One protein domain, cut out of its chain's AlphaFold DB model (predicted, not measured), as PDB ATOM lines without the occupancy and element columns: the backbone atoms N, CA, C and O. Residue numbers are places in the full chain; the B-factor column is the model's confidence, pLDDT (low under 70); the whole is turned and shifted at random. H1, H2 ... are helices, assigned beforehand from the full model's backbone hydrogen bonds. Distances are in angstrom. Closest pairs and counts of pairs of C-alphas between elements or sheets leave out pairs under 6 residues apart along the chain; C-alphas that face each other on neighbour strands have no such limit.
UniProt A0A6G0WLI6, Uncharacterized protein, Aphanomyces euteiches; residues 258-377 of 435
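AT A GLANCE: This is residues 258 to 377 of the 435 residues of an uncharacterized protein of Aphanomyces euteiches (UniProt A0A6G0WLI6). What shape do these atoms make? The domain has little regular structure: it is a winding body of loops, with short H1 and H2 toward one end of its longest axis and H3 toward the other. Residues 330 to 377 wind back through the middle and out to the far end round Lys 360. What is it made of? The printed part has 120 residues, 17 of them in H1, H2 and H3, in that order, with no named strand: all helix, compact, radius of gyration of the C-alphas 14.5 A, spans 45 by 31 by 21 A.

HOW THE PARTS SIT: Do the helices meet? H1, residues 270 to 273, H2, residues 288 to 291, and H3, residues 321 to 329, are apart from each other. What do their backbones show? In H3 every O i to N i+4 pair is within hydrogen-bond range; H1 and H2 are too short for such a pair, and each has its one O i to N i+3 pair within range.

IN THESE COORDINATES: Where does H1 begin? C-alpha 270 is at (-30.213, -7.978, -36.430); H1 is 5.4 A long and H2 5.5 A. Where does H3 end? It runs 12.0 A to C-alpha 329 at (-30.939, 13.126, -56.698).

THE WHOLE: How far does it reach? The two C-alphas farthest apart, of Pro 265 and Lys 360, are 48.8 A apart. Which links are long? Both are, H1 to H2 and H2 to H3, and the printed part has no cut. Where is confidence low? Residues 264 to 266 and residue 300 have pLDDT under 70.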
ATOM      1  N   ARG A 258     -43.472  -0.487 -45.000       79.69
ATOM      2  CA  ARG A 258     -42.534  -1.116 -44.058       79.69
ATOM      3  C   ARG A 258     -41.226  -1.492 -44.726       79.69
ATOM      4  O   ARG A 258     -41.132  -1.622 -45.932       79.69
ATOM      5  N   ARG A 259     -40.179  -1.717 -43.954       84.94
ATOM      6  CA  ARG A 259     -38.967  -2.360 -44.476       84.94
ATOM      7  C   ARG A 259     -39.221  -3.851 -44.776       84.94
ATOM      8  O   ARG A 259     -40.218  -4.403 -44.311       84.94
ATOM      9  N   MET A 260     -38.313  -4.513 -45.488       86.94
ATOM     10  CA  MET A 260     -38.421  -5.959 -45.720       86.94
ATOM     11  C   MET A 260     -38.240  -6.745 -44.411       86.94
ATOM     12  O   MET A 260     -37.380  -6.384 -43.602       86.94
ATOM     13  N   PRO A 261     -39.010  -7.820 -44.169       83.44
ATOM     14  CA  PRO A 261     -38.778  -8.675 -43.013       83.44
ATOM     15  C   PRO A 261     -37.433  -9.410 -43.163       83.44
ATOM     16  O   PRO A 261     -37.111  -9.869 -44.263       83.44
ATOM     17  N   PRO A 262     -36.634  -9.547 -42.088       83.88
ATOM     18  CA  PRO A 262     -35.438 -10.379 -42.127       83.88
ATOM     19  C   PRO A 262     -35.826 -11.836 -42.427       83.88
ATOM     20  O   PRO A 262     -36.761 -12.374 -41.833       83.88
ATOM     21  N   GLN A 263     -35.118 -12.479 -43.356       79.62
ATOM     22  CA  GLN A 263     -35.366 -13.878 -43.718       79.62
ATOM     23  C   GLN A 263     -34.623 -14.833 -42.767       79.62
ATOM     24  O   GLN A 263     -33.477 -14.587 -42.378       79.62
ATOM     25  N   LYS A 264     -35.268 -15.950 -42.399       66.00
ATOM     26  CA  LYS A 264     -34.630 -17.038 -41.634       66.00
ATOM     27  C   LYS A 264     -33.533 -17.716 -42.476       66.00
ATOM     28  O   LYS A 264     -33.702 -17.809 -43.690       66.00
ATOM     29  N   PRO A 265     -32.433 -18.207 -41.862       53.41
ATOM     30  CA  PRO A 265     -32.211 -18.408 -40.421       53.41
ATOM     31  C   PRO A 265     -31.603 -17.204 -39.669       53.41
ATOM     32  O   PRO A 265     -31.066 -17.376 -38.579       53.41
ATOM     33  N   GLY A 266     -31.667 -15.984 -40.215       57.59
ATOM     34  CA  GLY A 266     -31.099 -14.799 -39.568       57.59
ATOM     35  C   GLY A 266     -31.713 -14.477 -38.199       57.59
ATOM     36  O   GLY A 266     -32.907 -14.673 -37.969       57.59
ATOM     37  N   ASN A 267     -30.889 -13.939 -37.296       70.38
ATOM     38  CA  ASN A 267     -31.340 -13.383 -36.023       70.38
ATOM     39  C   ASN A 267     -32.318 -12.224 -36.294       70.38
ATOM     40  O   ASN A 267     -31.898 -11.196 -36.819       70.38
ATOM     41  N   ILE A 268     -33.591 -12.359 -35.911       72.06
ATOM     42  CA  ILE A 268     -34.615 -11.314 -36.103       72.06
ATOM     43  C   ILE A 268     -34.240  -9.980 -35.437       72.06
ATOM     44  O   ILE A 268     -34.663  -8.926 -35.906       72.06
ATOM     45  N   TYR A 269     -33.383 -10.009 -34.410       73.12
ATOM     46  CA  TYR A 269     -32.865  -8.843 -33.697       73.12
ATOM     47  C   TYR A 269     -31.728  -8.115 -34.449       73.12
ATOM     48  O   TYR A 269     -31.335  -7.019 -34.048       73.12
ATOM     49  N   CYS A 270     -31.233  -8.640 -35.587       78.06
ATOM     50  CA  CYS A 270     -30.213  -7.978 -36.430       78.06
ATOM     51  C   CYS A 270     -30.612  -6.555 -36.850       78.06
ATOM     52  O   CYS A 270     -29.770  -5.693 -37.119       78.06
ATOM     53  N   VAL A 271     -31.919  -6.315 -36.887       77.62
ATOM     54  CA  VAL A 271     -32.555  -5.076 -37.299       77.62
ATOM     55  C   VAL A 271     -32.240  -3.885 -36.402       77.62
ATOM     56  O   VAL A 271     -32.228  -2.749 -36.885       77.62
ATOM     57  N   TYR A 272     -31.978  -4.136 -35.119       71.00
ATOM     58  CA  TYR A 272     -31.623  -3.113 -34.138       71.00
ATOM     59  C   TYR A 272     -30.166  -2.674 -34.317       71.00
ATOM     60  O   TYR A 272     -29.856  -1.485 -34.257       71.00
ATOM     61  N   GLY A 273     -29.289  -3.622 -34.659       72.75
ATOM     62  CA  GLY A 273     -27.897  -3.360 -35.031       72.75
ATOM     63  C   GLY A 273     -27.706  -2.851 -36.465       72.75
ATOM     64  O   GLY A 273     -26.613  -2.403 -36.801       72.75
ATOM     65  N   LYS A 274     -28.752  -2.891 -37.309       78.00
ATOM     66  CA  LYS A 274     -28.685  -2.630 -38.762       78.00
ATOM     67  C   LYS A 274     -27.697  -3.562 -39.489       78.00
ATOM     68  O   LYS A 274     -27.047  -3.150 -40.444       78.00
ATOM     69  N   GLY A 275     -27.587  -4.804 -39.012       83.38
ATOM     70  CA  GLY A 275     -26.655  -5.823 -39.508       83.38
ATOM     71  C   GLY A 275     -27.326  -7.011 -40.201       83.38
ATOM     72  O   GLY A 275     -26.725  -8.074 -40.312       83.38
ATOM     73  N   CYS A 276     -28.585  -6.887 -40.621       87.44
ATOM     74  CA  CYS A 276     -29.291  -7.950 -41.327       87.44
ATOM     75  C   CYS A 276     -28.706  -8.186 -42.720       87.44
ATOM     76  O   CYS A 276     -28.494  -7.239 -43.477       87.44
ATOM     77  N   ALA A 277     -28.531  -9.456 -43.088       88.69
ATOM     78  CA  ALA A 277     -28.095  -9.838 -44.430       88.69
ATOM     79  C   ALA A 277     -29.174  -9.585 -45.497       88.69
ATOM     80  O   ALA A 277     -28.845  -9.273 -46.637       88.69
ATOM     81  N   THR A 278     -30.458  -9.690 -45.135       90.69
ATOM     82  CA  THR A 278     -31.584  -9.477 -46.055       90.69
ATOM     83  C   THR A 278     -31.614  -8.029 -46.569       90.69
ATOM     84  O   THR A 278     -31.749  -7.110 -45.750       90.69
ATOM     85  N   PRO A 279     -31.528  -7.800 -47.897       91.25
ATOM     86  CA  PRO A 279     -31.662  -6.473 -48.486       91.25
ATOM     87  C   PRO A 279     -32.979  -5.799 -48.099       91.25
ATOM     88  O   PRO A 279     -34.047  -6.400 -48.204       91.25
ATOM     89  N   GLY A 280     -32.907  -4.554 -47.630       89.44
ATOM     90  CA  GLY A 280     -34.084  -3.790 -47.223       89.44
ATOM     91  C   GLY A 280     -34.594  -4.080 -45.813       89.44
ATOM     92  O   GLY A 280     -35.580  -3.471 -45.413       89.44
ATOM     93  N   ALA A 281     -33.953  -4.961 -45.034       89.38
ATOM     94  CA  ALA A 281     -34.343  -5.215 -43.641       89.38
ATOM     95  C   ALA A 281     -33.710  -4.235 -42.636       89.38
ATOM     96  O   ALA A 281     -34.235  -4.014 -41.543       89.38
ATOM     97  N   ASN A 282     -32.589  -3.605 -42.991       87.31
ATOM     98  CA  ASN A 282     -31.895  -2.678 -42.096       87.31
ATOM     99  C   ASN A 282     -32.533  -1.290 -42.108       87.31
ATOM    100  O   ASN A 282     -32.921  -0.761 -41.060       87.31
ATOM    101  N   ILE A 283     -32.626  -0.698 -43.295       88.75
ATOM    102  CA  ILE A 283     -33.008   0.696 -43.506       88.75
ATOM    103  C   ILE A 283     -34.101   0.707 -44.581       88.75
ATOM    104  O   ILE A 283     -33.912   0.097 -45.633       88.75
ATOM    105  N   PRO A 284     -35.262   1.335 -44.325       86.31
ATOM    106  CA  PRO A 284     -36.318   1.410 -45.326       86.31
ATOM    107  C   PRO A 284     -35.817   2.162 -46.565       86.31
ATOM    108  O   PRO A 284     -35.107   3.154 -46.440       86.31
ATOM    109  N   ASP A 285     -36.187   1.677 -47.747       90.00
ATOM    110  CA  ASP A 285     -35.750   2.159 -49.066       90.00
ATOM    111  C   ASP A 285     -34.243   2.008 -49.382       90.00
ATOM    112  O   ASP A 285     -33.789   2.497 -50.419       90.00
ATOM    113  N   ALA A 286     -33.468   1.291 -48.551       92.44
ATOM    114  CA  ALA A 286     -32.059   0.969 -48.812       92.44
ATOM    115  C   ALA A 286     -31.791  -0.555 -48.817       92.44
ATOM    116  O   ALA A 286     -32.112  -1.232 -47.836       92.44
ATOM    117  N   PRO A 287     -31.165  -1.115 -49.867       94.38
ATOM    118  CA  PRO A 287     -30.818  -0.449 -51.124       94.38
ATOM    119  C   PRO A 287     -32.075  -0.138 -51.949       94.38
ATOM    120  O   PRO A 287     -33.099  -0.803 -51.791       94.38
ATOM    121  N   SER A 288     -32.001   0.825 -52.871       93.31
ATOM    122  CA  SER A 288     -33.161   1.203 -53.697       93.31
ATOM    123  C   SER A 288     -33.711   0.037 -54.526       93.31
ATOM    124  O   SER A 288     -34.920  -0.072 -54.716       93.31
ATOM    125  N   SER A 289     -32.850  -0.895 -54.944       93.56
ATOM    126  CA  SER A 289     -33.257  -2.106 -55.667       93.56
ATOM    127  C   SER A 289     -34.209  -3.003 -54.869       93.56
ATOM    128  O   SER A 289     -35.109  -3.599 -55.456       93.56
ATOM    129  N   ALA A 290     -34.077  -3.061 -53.539       93.38
ATOM    130  CA  ALA A 290     -34.948  -3.878 -52.692       93.38
ATOM    131  C   ALA A 290     -36.395  -3.356 -52.655       93.38
ATOM    132  O   ALA A 290     -37.305  -4.098 -52.297       93.38
ATOM    133  N   PHE A 291     -36.621  -2.099 -53.047       92.12
ATOM    134  CA  PHE A 291     -37.919  -1.426 -52.973       92.12
ATOM    135  C   PHE A 291     -38.436  -0.957 -54.339       92.12
ATOM    136  O   PHE A 291     -39.422  -0.228 -54.403       92.12
ATOM    137  N   ALA A 292     -37.830  -1.421 -55.438       90.50
ATOM    138  CA  ALA A 292     -38.193  -1.020 -56.801       90.50
ATOM    139  C   ALA A 292     -39.674  -1.276 -57.155       90.50
ATOM    140  O   ALA A 292     -40.241  -0.569 -57.982       90.50
ATOM    141  N   TYR A 293     -40.317  -2.249 -56.500       88.94
ATOM    142  CA  TYR A 293     -41.733  -2.585 -56.696       88.94
ATOM    143  C   TYR A 293     -42.711  -1.571 -56.078       88.94
ATOM    144  O   TYR A 293     -43.892  -1.588 -56.409       88.94
ATOM    145  N   ARG A 294     -42.253  -0.739 -55.135       86.56
ATOM    146  CA  ARG A 294     -43.130  -0.024 -54.200       86.56
ATOM    147  C   ARG A 294     -43.794   1.213 -54.799       86.56
ATOM    148  O   ARG A 294     -44.869   1.592 -54.359       86.56
ATOM    149  N   GLY A 295     -43.171   1.869 -55.778       86.75
ATOM    150  CA  GLY A 295     -43.726   3.062 -56.442       86.75
ATOM    151  C   GLY A 295     -43.888   4.310 -55.552       86.75
ATOM    152  O   GLY A 295     -44.197   5.383 -56.061       86.75
ATOM    153  N   HIS A 296     -43.641   4.208 -54.247       86.31
ATOM    154  CA  HIS A 296     -43.639   5.296 -53.274       86.31
ATOM    155  C   HIS A 296     -42.464   5.127 -52.301       86.31
ATOM    156  O   HIS A 296     -41.903   4.039 -52.163       86.31
ATOM    157  N   LYS A 297     -42.081   6.204 -51.610       83.94
ATOM    158  CA  LYS A 297     -41.067   6.132 -50.548       83.94
ATOM    159  C   LYS A 297     -41.700   5.616 -49.249       83.94
ATOM    160  O   LYS A 297     -42.927   5.519 -49.136       83.94
ATOM    161  N   ASN A 298     -40.872   5.297 -48.262       79.75
ATOM    162  CA  ASN A 298     -41.308   4.875 -46.935       79.75
ATOM    163  C   ASN A 298     -42.154   5.941 -46.216       79.75
ATOM    164  O   ASN A 298     -42.320   7.056 -46.699       79.75
ATOM    165  N   TRP A 299     -42.711   5.582 -45.061       73.88
ATOM    166  CA  TRP A 299     -43.656   6.424 -44.324       73.88
ATOM    167  C   TRP A 299     -43.057   7.737 -43.782       73.88
ATOM    168  O   TRP A 299     -43.759   8.734 -43.659       73.88
ATOM    169  N   TYR A 300     -41.759   7.775 -43.471       68.94
ATOM    170  CA  TYR A 300     -41.150   8.822 -42.638       68.94
ATOM    171  C   TYR A 300     -40.368   9.887 -43.423       68.94
ATOM    172  O   TYR A 300     -39.261  10.283 -43.052       68.94
ATOM    173  N   GLN A 301     -40.929  10.352 -44.530       77.06
ATOM    174  CA  GLN A 301     -40.254  11.277 -45.443       77.06
ATOM    175  C   GLN A 301     -40.181  12.688 -44.853       77.06
ATOM    176  O   GLN A 301     -41.139  13.166 -44.254       77.06
ATOM    177  N   GLY A 302     -39.063  13.385 -45.067       76.44
ATOM    178  CA  GLY A 302     -38.941  14.799 -44.688       76.44
ATOM    179  C   GLY A 302     -38.724  15.041 -43.193       76.44
ATOM    180  O   GLY A 302     -38.891  16.160 -42.713       76.44
ATOM    181  N   MET A 303     -38.321  14.014 -42.447       74.44
ATOM    182  CA  MET A 303     -37.933  14.170 -41.048       74.44
ATOM    183  C   MET A 303     -36.616  14.944 -40.938       74.44
ATOM    184  O   MET A 303     -35.646  14.645 -41.637       74.44
ATOM    185  N   ARG A 304     -36.583  15.939 -40.048       81.06
ATOM    186  CA  ARG A 304     -35.419  16.802 -39.813       81.06
ATOM    187  C   ARG A 304     -34.583  16.266 -38.661       81.06
ATOM    188  O   ARG A 304     -35.099  16.024 -37.575       81.06
ATOM    189  N   TYR A 305     -33.283  16.125 -38.898       82.06
ATOM    190  CA  TYR A 305     -32.313  15.647 -37.912       82.06
ATOM    191  C   TYR A 305     -31.152  16.629 -37.813       82.06
ATOM    192  O   TYR A 305     -30.646  17.076 -38.843       82.06
ATOM    193  N   ALA A 306     -30.696  16.933 -36.603       82.69
ATOM    194  CA  ALA A 306     -29.529  17.780 -36.381       82.69
ATOM    195  C   ALA A 306     -28.531  17.120 -35.433       82.69
ATOM    196  O   ALA A 306     -28.889  16.292 -34.593       82.69
ATOM    197  N   ALA A 307     -27.268  17.509 -35.586       85.94
ATOM    198  CA  ALA A 307     -26.192  17.064 -34.722       85.94
ATOM    199  C   ALA A 307     -26.291  17.720 -33.338       85.94
ATOM    200  O   ALA A 307     -26.686  18.879 -33.207       85.94
ATOM    201  N   ASN A 308     -25.873  16.994 -32.303       80.56
ATOM    202  CA  ASN A 308     -25.606  17.567 -30.994       80.56
ATOM    203  C   ASN A 308     -24.119  17.918 -30.894       80.56
ATOM    204  O   ASN A 308     -23.284  17.094 -30.508       80.56
ATOM    205  N   ASP A 309     -23.803  19.174 -31.196       81.31
ATOM    206  CA  ASP A 309     -22.434  19.697 -31.205       81.31
ATOM    207  C   ASP A 309     -21.796  19.843 -29.813       81.31
ATOM    208  O   ASP A 309     -20.640  20.241 -29.695       81.31
ATOM    209  N   ARG A 310     -22.504  19.482 -28.734       78.75
ATOM    210  CA  ARG A 310     -21.907  19.394 -27.389       78.75
ATOM    211  C   ARG A 310     -21.045  18.144 -27.207       78.75
ATOM    212  O   ARG A 310     -20.295  18.060 -26.233       78.75
ATOM    213  N   CYS A 311     -21.172  17.168 -28.101       75.50
ATOM    214  CA  CYS A 311     -20.364  15.958 -28.081       75.50
ATOM    215  C   CYS A 311     -18.969  16.163 -28.687       75.50
ATOM    216  O   CYS A 311     -18.810  16.989 -29.584       75.50
ATOM    217  N   PRO A 312     -17.971  15.356 -28.278       80.06
ATOM    218  CA  PRO A 312     -16.691  15.298 -28.970       80.06
ATOM    219  C   PRO A 312     -16.866  14.945 -30.450       80.06
ATOM    220  O   PRO A 312     -17.693  14.102 -30.804       80.06
ATOM    221  N   SER A 313     -16.058  15.578 -31.296       87.44
ATOM    222  CA  SER A 313     -15.985  15.273 -32.722       87.44
ATOM    223  C   SER A 313     -15.235  13.963 -32.962       87.44
ATOM    224  O   SER A 313     -14.183  13.709 -32.371       87.44
ATOM    225  N   VAL A 314     -15.767  13.144 -33.864       88.00
ATOM    226  CA  VAL A 314     -15.133  11.951 -34.415       88.00
ATOM    227  C   VAL A 314     -14.981  12.170 -35.924       88.00
ATOM    228  O   VAL A 314     -15.973  12.088 -36.647       88.00
ATOM    229  N   PRO A 315     -13.760  12.410 -36.444       92.00
ATOM    230  CA  PRO A 315     -13.551  12.701 -37.867       92.00
ATOM    231  C   PRO A 315     -14.110  11.631 -38.818       92.00
ATOM    232  O   PRO A 315     -14.575  11.936 -39.913       92.00
ATOM    233  N   ALA A 316     -14.125  10.366 -38.384       89.75
ATOM    234  CA  ALA A 316     -14.705   9.267 -39.150       89.75
ATOM    235  C   ALA A 316     -16.228   9.399 -39.356       89.75
ATOM    236  O   ALA A 316     -16.734   8.928 -40.376       89.75
ATOM    237  N   ASP A 317     -16.936  10.085 -38.454       89.56
ATOM    238  CA  ASP A 317     -18.387  10.304 -38.512       89.56
ATOM    239  C   ASP A 317     -18.755  11.582 -39.300       89.56
ATOM    240  O   ASP A 317     -19.938  11.827 -39.541       89.56
ATOM    241  N   MET A 318     -17.770  12.387 -39.736       94.81
ATOM    242  CA  MET A 318     -18.011  13.575 -40.565       94.81
ATOM    243  C   MET A 318     -18.555  13.196 -41.946       94.81
ATOM    244  O   MET A 318     -18.109  12.223 -42.573       94.81
ATOM    245  N   GLN A 319     -19.491  14.014 -42.424       95.81
ATOM    246  CA  GLN A 319     -20.227  13.823 -43.669       95.81
ATOM    247  C   GLN A 319     -20.236  15.101 -44.519       95.81
ATOM    248  O   GLN A 319     -20.298  16.210 -43.986       95.81
ATOM    249  N   SER A 320     -20.204  14.935 -45.844       95.19
ATOM    250  CA  SER A 320     -20.415  16.007 -46.826       95.19
ATOM    251  C   SER A 320     -21.853  15.966 -47.339       95.19
ATOM    252  O   SER A 320     -22.410  14.894 -47.589       95.19
ATOM    253  N   TYR A 321     -22.453  17.147 -47.496       96.31
ATOM    254  CA  TYR A 321     -23.804  17.290 -48.032       96.31
ATOM    255  C   TYR A 321     -23.878  16.816 -49.485       96.31
ATOM    256  O   TYR A 321     -24.802  16.094 -49.850       96.31
ATOM    257  N   GLU A 322     -22.883  17.169 -50.294       96.38
ATOM    258  CA  GLU A 322     -22.853  16.944 -51.738       96.38
ATOM    259  C   GLU A 322     -22.948  15.453 -52.076       96.38
ATOM    260  O   GLU A 322     -23.675  15.075 -52.992       96.38
ATOM    261  N   GLN A 323     -22.269  14.598 -51.306       95.38
ATOM    262  CA  GLN A 323     -22.295  13.146 -51.504       95.38
ATOM    263  C   GLN A 323     -23.700  12.574 -51.277       95.38
ATOM    264  O   GLN A 323     -24.253  11.899 -52.145       95.38
ATOM    265  N   VAL A 324     -24.316  12.917 -50.143       96.00
ATOM    266  CA  VAL A 324     -25.656  12.431 -49.786       96.00
ATOM    267  C   VAL A 324     -26.716  13.015 -50.722       96.00
ATOM    268  O   VAL A 324     -27.632  12.310 -51.147       96.00
ATOM    269  N   ALA A 325     -26.589  14.294 -51.080       95.56
ATOM    270  CA  ALA A 325     -27.491  14.976 -52.000       95.56
ATOM    271  C   ALA A 325     -27.424  14.381 -53.414       95.56
ATOM    272  O   ALA A 325     -28.466  14.217 -54.049       95.56
ATOM    273  N   ALA A 326     -26.237  13.990 -53.891       95.81
ATOM    274  CA  ALA A 326     -26.079  13.319 -55.178       95.81
ATOM    275  C   ALA A 326     -26.822  11.974 -55.215       95.81
ATOM    276  O   ALA A 326     -27.536  11.690 -56.178       95.81
ATOM    277  N   VAL A 327     -26.732  11.176 -54.143       95.38
ATOM    278  CA  VAL A 327     -27.498   9.924 -54.029       95.38
ATOM    279  C   VAL A 327     -28.998  10.188 -53.895       95.38
ATOM    280  O   VAL A 327     -29.804   9.471 -54.483       95.38
ATOM    281  N   ARG A 328     -29.405  11.261 -53.207       90.94
ATOM    282  CA  ARG A 328     -30.821  11.655 -53.148       90.94
ATOM    283  C   ARG A 328     -31.375  12.063 -54.517       90.94
ATOM    284  O   ARG A 328     -32.536  11.771 -54.801       90.94
ATOM    285  N   ALA A 329     -30.569  12.726 -55.343       93.56
ATOM    286  CA  ALA A 329     -30.939  13.126 -56.698       93.56
ATOM    287  C   ALA A 329     -30.985  11.937 -57.672       93.56
ATOM    288  O   ALA A 329     -31.758  11.958 -58.627       93.56
ATOM    289  N   ASN A 330     -30.192  10.891 -57.418       93.44
ATOM    290  CA  ASN A 330     -30.192   9.661 -58.199       93.44
ATOM    291  C   ASN A 330     -30.253   8.418 -57.289       93.44
ATOM    292  O   ASN A 330     -29.207   7.845 -56.965       93.44
ATOM    293  N   PRO A 331     -31.464   7.950 -56.922       86.94
ATOM    294  CA  PRO A 331     -31.646   6.793 -56.044       86.94
ATOM    295  C   PRO A 331     -30.985   5.500 -56.543       86.94
ATOM    296  O   PRO A 331     -30.697   4.619 -55.742       86.94
ATOM    297  N   ALA A 332     -30.665   5.376 -57.838       90.00
ATOM    298  CA  ALA A 332     -29.919   4.222 -58.347       90.00
ATOM    299  C   ALA A 332     -28.510   4.091 -57.728       90.00
ATOM    300  O   ALA A 332     -27.938   3.004 -57.735       90.00
ATOM    301  N   LEU A 333     -27.962   5.177 -57.169       94.44
ATOM    302  CA  LEU A 333     -26.686   5.174 -56.448       94.44
ATOM    303  C   LEU A 333     -26.798   4.590 -55.031       94.44
ATOM    304  O   LEU A 333     -25.778   4.223 -54.445       94.44
ATOM    305  N   LEU A 334     -28.012   4.470 -54.481       95.12
ATOM    306  CA  LEU A 334     -28.256   3.894 -53.161       95.12
ATOM    307  C   LEU A 334     -28.230   2.361 -53.239       95.12
ATOM    308  O   LEU A 334     -29.251   1.686 -53.394       95.12
ATOM    309  N   THR A 335     -27.024   1.818 -53.127       95.56
ATOM    310  CA  THR A 335     -26.706   0.394 -53.313       95.56
ATOM    311  C   THR A 335     -26.373  -0.319 -52.007       95.56
ATOM    312  O   THR A 335     -26.446  -1.547 -51.940       95.56
ATOM    313  N   SER A 336     -26.036   0.427 -50.954       93.88
ATOM    314  CA  SER A 336     -25.684  -0.160 -49.665       93.88
ATOM    315  C   SER A 336     -26.904  -0.735 -48.933       93.88
ATOM    316  O   SER A 336     -27.948  -0.092 -48.825       93.88
ATOM    317  N   ASN A 337     -26.747  -1.936 -48.366       90.25
ATOM    318  CA  ASN A 337     -27.718  -2.548 -47.446       90.25
ATOM    319  C   ASN A 337     -27.473  -2.173 -45.970       90.25
ATOM    320  O   ASN A 337     -28.280  -2.478 -45.092       90.25
ATOM    321  N   VAL A 338     -26.348  -1.527 -45.675       91.00
ATOM    322  CA  VAL A 338     -25.983  -1.041 -44.338       91.00
ATOM    323  C   VAL A 338     -25.765   0.468 -44.378       91.00
ATOM    324  O   VAL A 338     -25.812   1.086 -45.442       91.00
ATOM    325  N   TYR A 339     -25.534   1.086 -43.220       90.88
ATOM    326  CA  TYR A 339     -25.238   2.513 -43.181       90.88
ATOM    327  C   TYR A 339     -23.964   2.843 -43.972       90.88
ATOM    328  O   TYR A 339     -22.882   2.364 -43.638       90.88
ATOM    329  N   ASP A 340     -24.112   3.699 -44.980       93.75
ATOM    330  CA  ASP A 340     -23.020   4.306 -45.735       93.75
ATOM    331  C   ASP A 340     -23.192   5.824 -45.682       93.75
ATOM    332  O   ASP A 340     -24.116   6.386 -46.273       93.75
ATOM    333  N   LYS A 341     -22.282   6.499 -44.977       93.31
ATOM    334  CA  LYS A 341     -22.316   7.952 -44.782       93.31
ATOM    335  C   LYS A 341     -22.197   8.757 -46.080       93.31
ATOM    336  O   LYS A 341     -22.405   9.960 -46.060       93.31
ATOM    337  N   THR A 342     -21.824   8.150 -47.197       95.00
ATOM    338  CA  THR A 342     -21.805   8.839 -48.494       95.00
ATOM    339  C   THR A 342     -23.143   8.728 -49.221       95.00
ATOM    340  O   THR A 342     -23.450   9.584 -50.042       95.00
ATOM    341  N   GLN A 343     -23.965   7.725 -48.888       95.31
ATOM    342  CA  GLN A 343     -25.216   7.426 -49.593       95.31
ATOM    343  C   GLN A 343     -26.478   7.865 -48.841       95.31
ATOM    344  O   GLN A 343     -27.537   8.014 -49.447       95.31
ATOM    345  N   MET A 344     -26.404   8.057 -47.524       93.81
ATOM    346  CA  MET A 344     -27.575   8.374 -46.698       93.81
ATOM    347  C   MET A 344     -27.254   9.348 -45.569       93.81
ATOM    348  O   MET A 344     -26.099   9.490 -45.184       93.81
ATOM    349  N   SER A 345     -28.280  10.003 -45.017       93.94
ATOM    350  CA  SER A 345     -28.123  10.953 -43.903       93.94
ATOM    351  C   SER A 345     -27.439  10.314 -42.689       93.94
ATOM    352  O   SER A 345     -27.555   9.105 -42.464       93.94
ATOM    353  N   ALA A 346     -26.790  11.124 -41.852       91.69
ATOM    354  CA  ALA A 346     -26.180  10.661 -40.603       91.69
ATOM    355  C   ALA A 346     -27.192  10.015 -39.631       91.69
ATOM    356  O   ALA A 346     -26.810   9.217 -38.772       91.69
ATOM    357  N   ALA A 347     -28.489  10.285 -39.819       85.81
ATOM    358  CA  ALA A 347     -29.573   9.627 -39.100       85.81
ATOM    359  C   ALA A 347     -29.898   8.211 -39.596       85.81
ATOM    360  O   ALA A 347     -30.788   7.566 -39.043       85.81
ATOM    361  N   ARG A 348     -29.190   7.689 -40.605       88.12
ATOM    362  CA  ARG A 348     -29.507   6.406 -41.263       88.12
ATOM    363  C   ARG A 348     -30.924   6.393 -41.845       88.12
ATOM    364  O   ARG A 348     -31.606   5.370 -41.823       88.12
ATOM    365  N   ASP A 349     -31.355   7.546 -42.346       87.06
ATOM    366  CA  ASP A 349     -32.640   7.741 -43.006       87.06
ATOM    367  C   ASP A 349     -32.397   8.266 -44.424       87.06
ATOM    368  O   ASP A 349     -31.864   9.363 -44.633       87.06
ATOM    369  N   VAL A 350     -32.772   7.458 -45.410       91.19
ATOM    370  CA  VAL A 350     -32.574   7.768 -46.828       91.19
ATOM    371  C   VAL A 350     -33.566   8.780 -47.367       91.19
ATOM    372  O   VAL A 350     -33.327   9.287 -48.457       91.19
ATOM    373  N   ASN A 351     -34.617   9.113 -46.609       87.19
ATOM    374  CA  ASN A 351     -35.644  10.096 -46.949       87.19
ATOM    375  C   ASN A 351     -35.718  11.275 -45.967       87.19
ATOM    376  O   ASN A 351     -36.639  12.086 -46.077       87.19
ATOM    377  N   ALA A 352     -34.729  11.423 -45.077       87.12
ATOM    378  CA  ALA A 352     -34.564  12.609 -44.235       87.12
ATOM    379  C   ALA A 352     -34.646  13.911 -45.050       87.12
ATOM    380  O   ALA A 352     -34.255  13.939 -46.227       87.12
ATOM    381  N   ASP A 353     -35.130  14.977 -44.416       87.94
ATOM    382  CA  ASP A 353     -35.041  16.337 -44.942       87.94
ATOM    383  C   ASP A 353     -33.562  16.742 -45.011       87.94
ATOM    384  O   ASP A 353     -32.827  16.591 -44.034       87.94
ATOM    385  N   LEU A 354     -33.139  17.211 -46.184       93.25
ATOM    386  CA  LEU A 354     -31.799  17.737 -46.452       93.25
ATOM    387  C   LEU A 354     -31.847  19.236 -46.783       93.25
ATOM    388  O   LEU A 354     -30.913  19.771 -47.371       93.25
ATOM    389  N   GLY A 355     -32.947  19.923 -46.476       92.44
ATOM    390  CA  GLY A 355     -33.083  21.365 -46.626       92.44
ATOM    391  C   GLY A 355     -32.169  22.136 -45.675       92.44
ATOM    392  O   GLY A 355     -31.583  21.577 -44.746       92.44
ATOM    393  N   LEU A 356     -32.057  23.444 -45.904       93.12
ATOM    394  CA  LEU A 356     -31.278  24.330 -45.043       93.12
ATOM    395  C   LEU A 356     -31.893  24.424 -43.643       93.12
ATOM    396  O   LEU A 356     -33.111  24.563 -43.484       93.12
ATOM    397  N   ILE A 357     -31.031  24.406 -42.629       84.69
ATOM    398  CA  ILE A 357     -31.421  24.694 -41.248       84.69
ATOM    399  C   ILE A 357     -31.914  26.144 -41.190       84.69
ATOM    400  O   ILE A 357     -31.252  27.058 -41.681       84.69
ATOM    401  N   ASP A 358     -33.124  26.345 -40.663       82.94
ATOM    402  CA  ASP A 358     -33.821  27.639 -40.590       82.94
ATOM    403  C   ASP A 358     -33.969  28.388 -41.933       82.94
ATOM    404  O   ASP A 358     -34.185  29.601 -41.949       82.94
ATOM    405  N   GLY A 359     -33.823  27.694 -43.069       85.69
ATOM    406  CA  GLY A 359     -33.890  28.301 -44.404       85.69
ATOM    407  C   GLY A 359     -32.745  29.269 -44.733       85.69
ATOM    408  O   GLY A 359     -32.856  30.030 -45.692       85.69
ATOM    409  N   LYS A 360     -31.654  29.272 -43.954       86.19
ATOM    410  CA  LYS A 360     -30.539  30.223 -44.087       86.19
ATOM    411  C   LYS A 360     -29.175  29.552 -43.892       86.19
ATOM    412  O   LYS A 360     -29.062  28.488 -43.293       86.19
ATOM    413  N   GLY A 361     -28.114  30.207 -44.361       90.06
ATOM    414  CA  GLY A 361     -26.739  29.720 -44.210       90.06
ATOM    415  C   GLY A 361     -26.403  28.538 -45.128       90.06
ATOM    416  O   GLY A 361     -26.957  28.415 -46.214       90.06
ATOM    417  N   THR A 362     -25.453  27.699 -44.702       91.00
ATOM    418  CA  THR A 362     -24.879  26.598 -45.510       91.00
ATOM    419  C   THR A 362     -25.052  25.214 -44.885       91.00
ATOM    420  O   THR A 362     -24.544  24.224 -45.406       91.00
ATOM    421  N   LYS A 363     -25.714  25.128 -43.728       92.69
ATOM    422  CA  LYS A 363     -25.889  23.874 -42.992       92.69
ATOM    423  C   LYS A 363     -27.234  23.258 -43.344       92.69
ATOM    424  O   LYS A 363     -28.257  23.936 -43.303       92.69
ATOM    425  N   HIS A 364     -27.212  21.971 -43.657       94.69
ATOM    426  CA  HIS A 364     -28.389  21.197 -44.022       94.69
ATOM    427  C   HIS A 364     -28.807  20.245 -42.897       94.69
ATOM    428  O   HIS A 364     -27.962  19.727 -42.161       94.69
ATOM    429  N   TRP A 365     -30.113  19.993 -42.786       93.19
ATOM    430  CA  TRP A 365     -30.642  18.909 -41.958       93.19
ATOM    431  C   TRP A 365     -30.085  17.554 -42.429       93.19
ATOM    432  O   TRP A 365     -29.716  17.376 -43.589       93.19
ATOM    433  N   GLY A 366     -29.973  16.591 -41.516       90.44
ATOM    434  CA  GLY A 366     -29.534  15.226 -41.819       90.44
ATOM    435  C   GLY A 366     -28.026  15.042 -42.036       90.44
ATOM    436  O   GLY A 366     -27.597  13.895 -42.162       90.44
ATOM    437  N   ILE A 367     -27.223  16.115 -42.040       96.44
ATOM    438  CA  ILE A 367     -25.777  16.056 -42.309       96.44
ATOM    439  C   ILE A 367     -24.950  16.287 -41.040       96.44
ATOM    440  O   ILE A 367     -25.085  17.305 -40.359       96.44
ATOM    441  N   ASN A 368     -24.032  15.362 -40.743       94.88
ATOM    442  CA  ASN A 368     -23.106  15.490 -39.616       94.88
ATOM    443  C   ASN A 368     -21.790  16.165 -40.027       94.88
ATOM    444  O   ASN A 368     -20.770  15.511 -40.237       94.88
ATOM    445  N   TYR A 369     -21.803  17.492 -40.138       94.75
ATOM    446  CA  TYR A 369     -20.622  18.248 -40.571       94.75
ATOM    447  C   TYR A 369     -19.438  18.158 -39.611       94.75
ATOM    448  O   TYR A 369     -18.300  18.249 -40.053       94.75
ATOM    449  N   ASN A 370     -19.702  18.014 -38.312       92.44
ATOM    450  CA  ASN A 370     -18.673  18.076 -37.277       92.44
ATOM    451  C   ASN A 370     -18.284  16.688 -36.753       92.44
ATOM    452  O   ASN A 370     -17.432  16.593 -35.876       92.44
ATOM    453  N   GLY A 371     -18.905  15.610 -37.243       91.00
ATOM    454  CA  GLY A 371     -18.680  14.260 -36.723       91.00
ATOM    455  C   GLY A 371     -19.073  14.123 -35.250       91.00
ATOM    456  O   GLY A 371     -18.468  13.345 -34.520       91.00
ATOM    457  N   THR A 372     -20.028  14.922 -34.779       86.94
ATOM    458  CA  THR A 372     -20.496  14.929 -33.387       86.94
ATOM    459  C   THR A 372     -21.620  13.904 -33.205       86.94
ATOM    460  O   THR A 372     -21.952  13.145 -34.122       86.94
ATOM    461  N   CYS A 373     -22.198  13.798 -32.008       80.88
ATOM    462  CA  CYS A 373     -23.309  12.875 -31.785       80.88
ATOM    463  C   CYS A 373     -24.489  13.228 -32.696       80.88
ATOM    464  O   CYS A 373     -24.872  14.391 -32.795       80.88
ATOM    465  N   PHE A 374     -25.098  12.219 -33.314       81.75
ATOM    466  CA  PHE A 374     -26.214  12.398 -34.240       81.75
ATOM    467  C   PHE A 374     -27.348  11.420 -33.894       81.75
ATOM    468  O   PHE A 374     -27.044  10.263 -33.575       81.75
ATOM    469  N   PRO A 375     -28.625  11.848 -33.928       71.12
ATOM    470  CA  PRO A 375     -29.763  10.958 -33.715       71.12
ATOM    471  C   PRO A 375     -29.893   9.969 -34.874       71.12
ATOM    472  O   PRO A 375     -29.817  10.364 -36.031       71.12
ATOM    473  N   ILE A 376     -30.107   8.688 -34.577       73.94
ATOM    474  CA  ILE A 376     -30.257   7.627 -35.585       73.94
ATOM    475  C   ILE A 376     -31.693   7.098 -35.589       73.94
ATOM    476  O   ILE A 376     -32.237   6.792 -34.531       73.94
ATOM    477  N   ALA A 377     -32.276   6.905 -36.772       71.75
ATOM    478  CA  ALA A 377     -33.558   6.238 -36.948       71.75
ATOM    479  C   ALA A 377     -33.498   4.778 -36.457       71.75
ATOM    480  O   ALA A 377     -32.706   3.958 -36.941       71.75
TER     481      ALA A 377